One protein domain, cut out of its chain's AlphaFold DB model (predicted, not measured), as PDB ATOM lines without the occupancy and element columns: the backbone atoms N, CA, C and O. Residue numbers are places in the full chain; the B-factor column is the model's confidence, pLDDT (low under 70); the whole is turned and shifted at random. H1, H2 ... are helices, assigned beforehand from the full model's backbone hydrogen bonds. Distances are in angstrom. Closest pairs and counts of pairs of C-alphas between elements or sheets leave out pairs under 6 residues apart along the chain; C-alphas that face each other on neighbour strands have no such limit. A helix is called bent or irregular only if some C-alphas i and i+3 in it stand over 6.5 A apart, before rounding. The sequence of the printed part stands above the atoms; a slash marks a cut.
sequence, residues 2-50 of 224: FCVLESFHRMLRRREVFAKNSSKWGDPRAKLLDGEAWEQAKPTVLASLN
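What this domain is: This is residues 2 to 50 of the 224 residues of the protein "Tn3 transposase DDE domain protein" of Streptomyces acidiscabies (UniProt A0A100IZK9). The longest helix, H3, and the helix H1 lie at opposite ends of a strung-out, open chain, with a looping stretch, residues 15 to 27, and the one short helical turn H2 between them; no helix packs on another. The printed part has 49 residues with three named helices, in the order H1, H2, H3, and no named strand; the class is all helix. It is extended, with a radius of gyration of the C-alphas of 16.3 A, and its C-alphas span 48 by 22 by 20 A, a rod.

How they stand to each other: H3, residues 35 to 48, touches no helix. It is apart from H2, residues 28 to 31, although a tight link of 3 residues joins the two. H1, residues 2 to 14, is apart from H2 and also from H3. Every O i to N i+4 pair is within hydrogen-bond range in H1, against 8 of 10 in H3, while H2 is too short for such a pair and has its 1 O i to N i+3 pair within range. Residues 2 to 7 of H1 stand free, as do residues 34 to 40, of which 35 to 40 belong to H3, and residues 43 to 50, of which 43 to 48 belong to H3.

Where its parts are: H3 runs 19.9 A from C-alpha 35 at (99.732, 177.985, 122.020) to C-alpha 48 at (101.655, 197.643, 119.511). It is irregular: C-alphas 40 and 43 are 7.2 A apart. H2 begins at C-alpha 28, (114.394, 183.993, 128.768), and measures 5.6 A. H1 measures 18.4 A and begins at C-alpha 2, (135.184, 164.737, 129.362).

The domain as a whole: The two C-alphas farthest apart, those of Phe 2 and Ala 47, are 49.6 A apart. The printed part has no cut. The link from H1 to H2, 13 residues, is long. The mean pLDDT of the printed part is 78.6, and residues 2 to 3, 21 and 23 to 24 are under 70.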
ATOM      1  N   PHE A   2     134.751 163.547 130.122       66.69
ATOM      2  CA  PHE A   2     135.184 164.737 129.362       66.69
ATOM      3  C   PHE A   2     134.088 165.397 128.491       66.69
ATOM      4  O   PHE A   2     133.974 166.618 128.489       66.69
ATOM      5  N   CYS A   3     133.208 164.617 127.849       67.81
ATOM      6  CA  CYS A   3     132.151 165.162 126.977       67.81
ATOM      7  C   CYS A   3     131.142 166.068 127.703       67.81
ATOM      8  O   CYS A   3     130.591 166.990 127.105       67.81
ATOM      9  N   VAL A   4     130.895 165.822 128.996       76.94
ATOM     10  CA  VAL A   4     129.992 166.655 129.807       76.94
ATOM     11  C   VAL A   4     130.655 167.994 130.126       76.94
ATOM     12  O   VAL A   4     130.006 169.029 130.016       76.94
ATOM     13  N   LEU A   5     131.954 167.990 130.450       79.31
ATOM     14  CA  LEU A   5     132.716 169.214 130.709       79.31
ATOM     15  C   LEU A   5     132.851 170.078 129.450       79.31
ATOM     16  O   LEU A   5     132.695 171.293 129.517       79.31
ATOM     17  N   GLU A   6     133.101 169.453 128.302       81.25
ATOM     18  CA  GLU A   6     133.218 170.150 127.021       81.25
ATOM     19  C   GLU A   6     131.873 170.741 126.575       81.25
ATOM     20  O   GLU A   6     131.798 171.908 126.181       81.25
ATOM     21  N   SER A   7     130.784 169.980 126.730       75.62
ATOM     22  CA  SER A   7     129.430 170.474 126.457       75.62
ATOM     23  C   SER A   7     129.059 171.626 127.392       75.62
ATOM     24  O   SER A   7     128.557 172.650 126.933       75.62
ATOM     25  N   PHE A   8     129.384 171.514 128.683       79.44
ATOM     26  CA  PHE A   8     129.159 172.572 129.665       79.44
ATOM     27  C   PHE A   8     129.976 173.833 129.351       79.44
ATOM     28  O   PHE A   8     129.434 174.938 129.357       79.44
ATOM     29  N   HIS A   9     131.252 173.689 128.985       80.12
ATOM     30  CA  HIS A   9     132.100 174.811 128.579       80.12
ATOM     31  C   HIS A   9     131.567 175.509 127.318       80.12
ATOM     32  O   HIS A   9     131.523 176.741 127.250       80.12
ATOM     33  N   ARG A  10     131.096 174.734 126.333       81.50
ATOM     34  CA  ARG A  10     130.478 175.268 125.115       81.50
ATOM     35  C   ARG A  10     129.194 176.040 125.421       81.50
ATOM     36  O   ARG A  10     129.002 177.129 124.883       81.50
ATOM     37  N   MET A  11     128.347 175.510 126.303       82.25
ATOM     38  CA  MET A  11     127.109 176.169 126.728       82.25
ATOM     39  C   MET A  11     127.385 177.446 127.530       82.25
ATOM     40  O   MET A  11     126.696 178.442 127.327       82.25
ATOM     41  N   LEU A  12     128.427 177.477 128.370       78.81
ATOM     42  CA  LEU A  12     128.854 178.697 129.064       78.81
ATOM     43  C   LEU A  12     129.306 179.787 128.083       78.81
ATOM     44  O   LEU A  12     128.881 180.934 128.213       78.81
ATOM     45  N   ARG A  13     130.100 179.440 127.059       74.88
ATOM     46  CA  ARG A  13     130.503 180.401 126.012       74.88
ATOM     47  C   ARG A  13     129.315 180.943 125.217       74.88
ATOM     48  O   ARG A  13     129.322 182.113 124.846       74.88
ATOM     49  N   ARG A  14     128.301 180.112 124.966       77.00
ATOM     50  CA  ARG A  14     127.080 180.494 124.237       77.00
ATOM     51  C   ARG A  14     125.999 181.130 125.118       77.00
ATOM     52  O   ARG A  14     124.979 181.551 124.587       77.00
ATOM     53  N   ARG A  15     126.229 181.239 126.435       74.69
ATOM     54  CA  ARG A  15     125.252 181.713 127.436       74.69
ATOM     55  C   ARG A  15     123.946 180.904 127.434       74.69
ATOM     56  O   ARG A  15     122.868 181.449 127.627       74.69
ATOM     57  N   GLU A  16     124.060 179.594 127.239       78.75
ATOM     58  CA  GLU A  16     122.941 178.637 127.210       78.75
ATOM     59  C   GLU A  16     122.812 177.850 128.528       78.75
ATOM     60  O   GLU A  16     122.207 176.781 128.576       78.75
ATOM     61  N   VAL A  17     123.416 178.356 129.608       80.81
ATOM     62  CA  VAL A  17     123.297 177.793 130.958       80.81
ATOM     63  C   VAL A  17     122.397 178.706 131.779       80.81
ATOM     64  O   VAL A  17     122.737 179.865 132.012       80.81
ATOM     65  N   PHE A  18     121.269 178.167 132.235       80.69
ATOM     66  CA  PHE A  18     120.247 178.920 132.956       80.69
ATOM     67  C   PHE A  18     120.004 178.336 134.346       80.69
ATOM     68  O   PHE A  18     119.953 177.117 134.534       80.69
ATOM     69  N   ALA A  19     119.819 179.210 135.330       77.12
ATOM     70  CA  ALA A  19     119.451 178.821 136.680       77.12
ATOM     71  C   ALA A  19     117.931 178.623 136.768       77.12
ATOM     72  O   ALA A  19     117.156 179.563 136.570       77.12
ATOM     73  N   LYS A  20     117.497 177.401 137.102       71.94
ATOM     74  CA  LYS A  20     116.083 177.120 137.389       71.94
ATOM     75  C   LYS A  20     115.596 178.039 138.518       71.94
ATOM     76  O   LYS A  20     116.296 178.221 139.510       71.94
ATOM     77  N   ASN A  21     114.406 178.615 138.352       68.94
ATOM     78  CA  ASN A  21     113.747 179.528 139.299       68.94
ATOM     79  C   ASN A  21     114.472 180.862 139.577       68.94
ATOM     80  O   ASN A  21     114.090 181.583 140.496       68.94
ATOM     81  N   SER A  22     115.490 181.235 138.793       71.75
ATOM     82  CA  SER A  22     116.099 182.565 138.897       71.75
ATOM     83  C   SER A  22     115.383 183.569 137.995       71.75
ATOM     84  O   SER A  22     115.268 183.358 136.791       71.75
ATOM     85  N   SER A  23     114.959 184.705 138.549       63.59
ATOM     86  CA  SER A  23     114.410 185.817 137.761       63.59
ATOM     87  C   SER A  23     115.478 186.542 136.932       63.59
ATOM     88  O   SER A  23     115.163 187.050 135.857       63.59
ATOM     89  N   LYS A  24     116.730 186.564 137.420       67.12
ATOM     90  CA  LYS A  24     117.878 187.262 136.813       67.12
ATOM     91  C   LYS A  24     118.709 186.378 135.873       67.12
ATOM     92  O   LYS A  24     119.277 186.896 134.920       67.12
ATOM     93  N   TRP A  25     118.776 185.071 136.133       71.44
ATOM     94  CA  TRP A  25     119.619 184.119 135.387       71.44
ATOM     95  C   TRP A  25     118.840 182.922 134.816       71.44
ATOM     96  O   TRP A  25     119.439 181.900 134.480       71.44
ATOM     97  N   GLY A  26     117.509 183.009 134.761       78.19
ATOM     98  CA  GLY A  26     116.643 181.988 134.161       78.19
ATOM     99  C   GLY A  26     116.627 182.047 132.633       78.19
ATOM    100  O   GLY A  26     117.082 183.025 132.041       78.19
ATOM    101  N   ASP A  27     116.092 181.002 131.995       78.94
ATOM    102  CA  ASP A  27     115.963 180.946 130.537       78.94
ATOM    103  C   ASP A  27     114.935 181.989 130.066       78.94
ATOM    104  O   ASP A  27     113.756 181.882 130.421       78.94
ATOM    105  N   PRO A  28     115.334 183.005 129.281       70.50
ATOM    106  CA  PRO A  28     114.394 183.993 128.768       70.50
ATOM    107  C   PRO A  28     113.368 183.374 127.809       70.50
ATOM    108  O   PRO A  28     112.260 183.893 127.700       70.50
ATOM    109  N   ARG A  29     113.693 182.251 127.152       75.75
ATOM    110  CA  ARG A  29     112.792 181.560 126.218       75.75
ATOM    111  C   ARG A  29     111.639 180.869 126.932       75.75
ATOM    112  O   ARG A  29     110.561 180.768 126.365       75.75
ATOM    113  N   ALA A  30     111.826 180.482 128.194       76.25
ATOM    114  CA  ALA A  30     110.759 179.918 129.021       76.25
ATOM    115  C   ALA A  30     109.634 180.927 129.335       76.25
ATOM    116  O   ALA A  30     108.612 180.544 129.892       76.25
ATOM    117  N   LYS A  31     109.824 182.214 129.009       74.94
ATOM    118  CA  LYS A  31     108.808 183.269 129.140       74.94
ATOM    119  C   LYS A  31     108.113 183.605 127.819       74.94
ATOM    120  O   LYS A  31     107.306 184.532 127.791       74.94
ATOM    121  N   LEU A  32     108.464 182.928 126.724       81.00
ATOM    122  CA  LEU A  32     107.798 183.138 125.444       81.00
ATOM    123  C   LEU A  32     106.383 182.575 125.518       81.00
ATOM    124  O   LEU A  32     106.169 181.488 126.047       81.00
ATOM    125  N   LEU A  33     105.431 183.343 124.999       82.31
ATOM    126  CA  LEU A  33     104.052 182.898 124.876       82.31
ATOM    127  C   LEU A  33     103.974 181.839 123.775       82.31
ATOM    128  O   LEU A  33     104.507 182.041 122.683       82.31
ATOM    129  N   ASP A  34     103.290 180.740 124.056       81.75
ATOM    130  CA  ASP A  34     103.003 179.672 123.109       81.75
ATOM    131  C   ASP A  34     101.514 179.288 123.140       81.75
ATOM    132  O   ASP A  34     100.741 179.727 123.998       81.75
ATOM    133  N   GLY A  35     101.088 178.525 122.127       84.94
ATOM    134  CA  GLY A  35      99.732 177.985 122.020       84.94
ATOM    135  C   GLY A  35      98.624 179.032 122.185       84.94
ATOM    136  O   GLY A  35      98.617 180.073 121.528       84.94
ATOM    137  N   GLU A  36      97.674 178.739 123.072       84.31
ATOM    138  CA  GLU A  36      96.501 179.582 123.329       84.31
ATOM    139  C   GLU A  36      96.873 180.954 123.917       84.31
ATOM    140  O   GLU A  36      96.277 181.968 123.551       84.31
ATOM    141  N   ALA A  37      97.900 181.010 124.772       83.12
ATOM    142  CA  ALA A  37      98.354 182.252 125.398       83.12
ATOM    143  C   ALA A  37      98.934 183.229 124.361       83.12
ATOM    144  O   ALA A  37      98.735 184.442 124.459       83.12
ATOM    145  N   TRP A  38      99.623 182.705 123.339       87.06
ATOM    146  CA  TRP A  38     100.073 183.508 122.203       87.06
ATOM    147  C   TRP A  38      98.902 183.998 121.356       87.06
ATOM    148  O   TRP A  38      98.829 185.193 121.089       87.06
ATOM    149  N   GLU A  39      97.963 183.130 120.968       85.69
ATOM    150  CA  GLU A  39      96.830 183.539 120.123       85.69
ATOM    151  C   GLU A  39      95.951 184.612 120.794       85.69
ATOM    152  O   GLU A  39      95.479 185.523 120.115       85.69
ATOM    153  N   GLN A  40      95.811 184.591 122.126       86.81
ATOM    154  CA  GLN A  40      95.127 185.651 122.880       86.81
ATOM    155  C   GLN A  40      95.902 186.983 122.890       86.81
ATOM    156  O   GLN A  40      95.301 188.054 122.788       86.81
ATOM    157  N   ALA A  41      97.234 186.947 123.009       85.69
ATOM    158  CA  ALA A  41      98.074 188.149 123.072       85.69
ATOM    159  C   ALA A  41      98.423 188.736 121.690       85.69
ATOM    160  O   ALA A  41      98.721 189.928 121.572       85.69
ATOM    161  N   LYS A  42      98.392 187.908 120.642       83.44
ATOM    162  CA  LYS A  42      98.845 188.208 119.279       83.44
ATOM    163  C   LYS A  42      98.224 189.476 118.681       83.44
ATOM    164  O   LYS A  42      99.005 190.293 118.195       83.44
ATOM    165  N   PRO A  43      96.902 189.741 118.753       84.56
ATOM    166  CA  PRO A  43      96.335 190.978 118.207       84.56
ATOM    167  C   PRO A  43      96.909 192.241 118.865       84.56
ATOM    168  O   PRO A  43      97.286 193.188 118.179       84.56
ATOM    169  N   THR A  44      97.049 192.232 120.193       85.06
ATOM    170  CA  THR A  44      97.593 193.354 120.977       85.06
ATOM    171  C   THR A  44      99.081 193.568 120.702       85.06
ATOM    172  O   THR A  44      99.542 194.703 120.556       85.06
ATOM    173  N   VAL A  45      99.850 192.482 120.592       83.12
ATOM    174  CA  VAL A  45     101.285 192.544 120.285       83.12
ATOM    175  C   VAL A  45     101.511 193.064 118.865       83.12
ATOM    176  O   VAL A  45     102.311 193.975 118.674       83.12
ATOM    177  N   LEU A  46     100.772 192.564 117.875       83.00
ATOM    178  CA  LEU A  46     100.886 193.031 116.492       83.00
ATOM    179  C   LEU A  46     100.468 194.500 116.349       83.00
ATOM    180  O   LEU A  46     101.183 195.266 115.708       83.00
ATOM    181  N   ALA A  47      99.396 194.929 117.023       82.44
ATOM    182  CA  ALA A  47      98.987 196.334 117.044       82.44
ATOM    183  C   ALA A  47     100.042 197.248 117.692       82.44
ATOM    184  O   ALA A  47     100.361 198.304 117.149       82.44
ATOM    185  N   SER A  48     100.626 196.842 118.825       84.44
ATOM    186  CA  SER A  48     101.655 197.643 119.511       84.44
ATOM    187  C   SER A  48     102.980 197.718 118.745       84.44
ATOM    188  O   SER A  48     103.669 198.733 118.815       84.44
ATOM    189  N   LEU A  49     103.320 196.677 117.981       79.69
ATOM    190  CA  LEU A  49     104.494 196.647 117.104       79.69
ATOM    191  C   LEU A  49     104.216 197.203 115.699       79.69
ATOM    192  O   LEU A  49     105.131 197.248 114.877       79.69
ATOM    193  N   ASN A  50     102.977 197.625 115.422       78.38
ATOM    194  CA  ASN A  50     102.514 198.071 114.109       78.38
ATOM    195  C   ASN A  50     102.828 197.054 112.988       78.38
ATOM    196  O   ASN A  50     103.280 197.413 111.899       78.38
TER     197      ASN A  50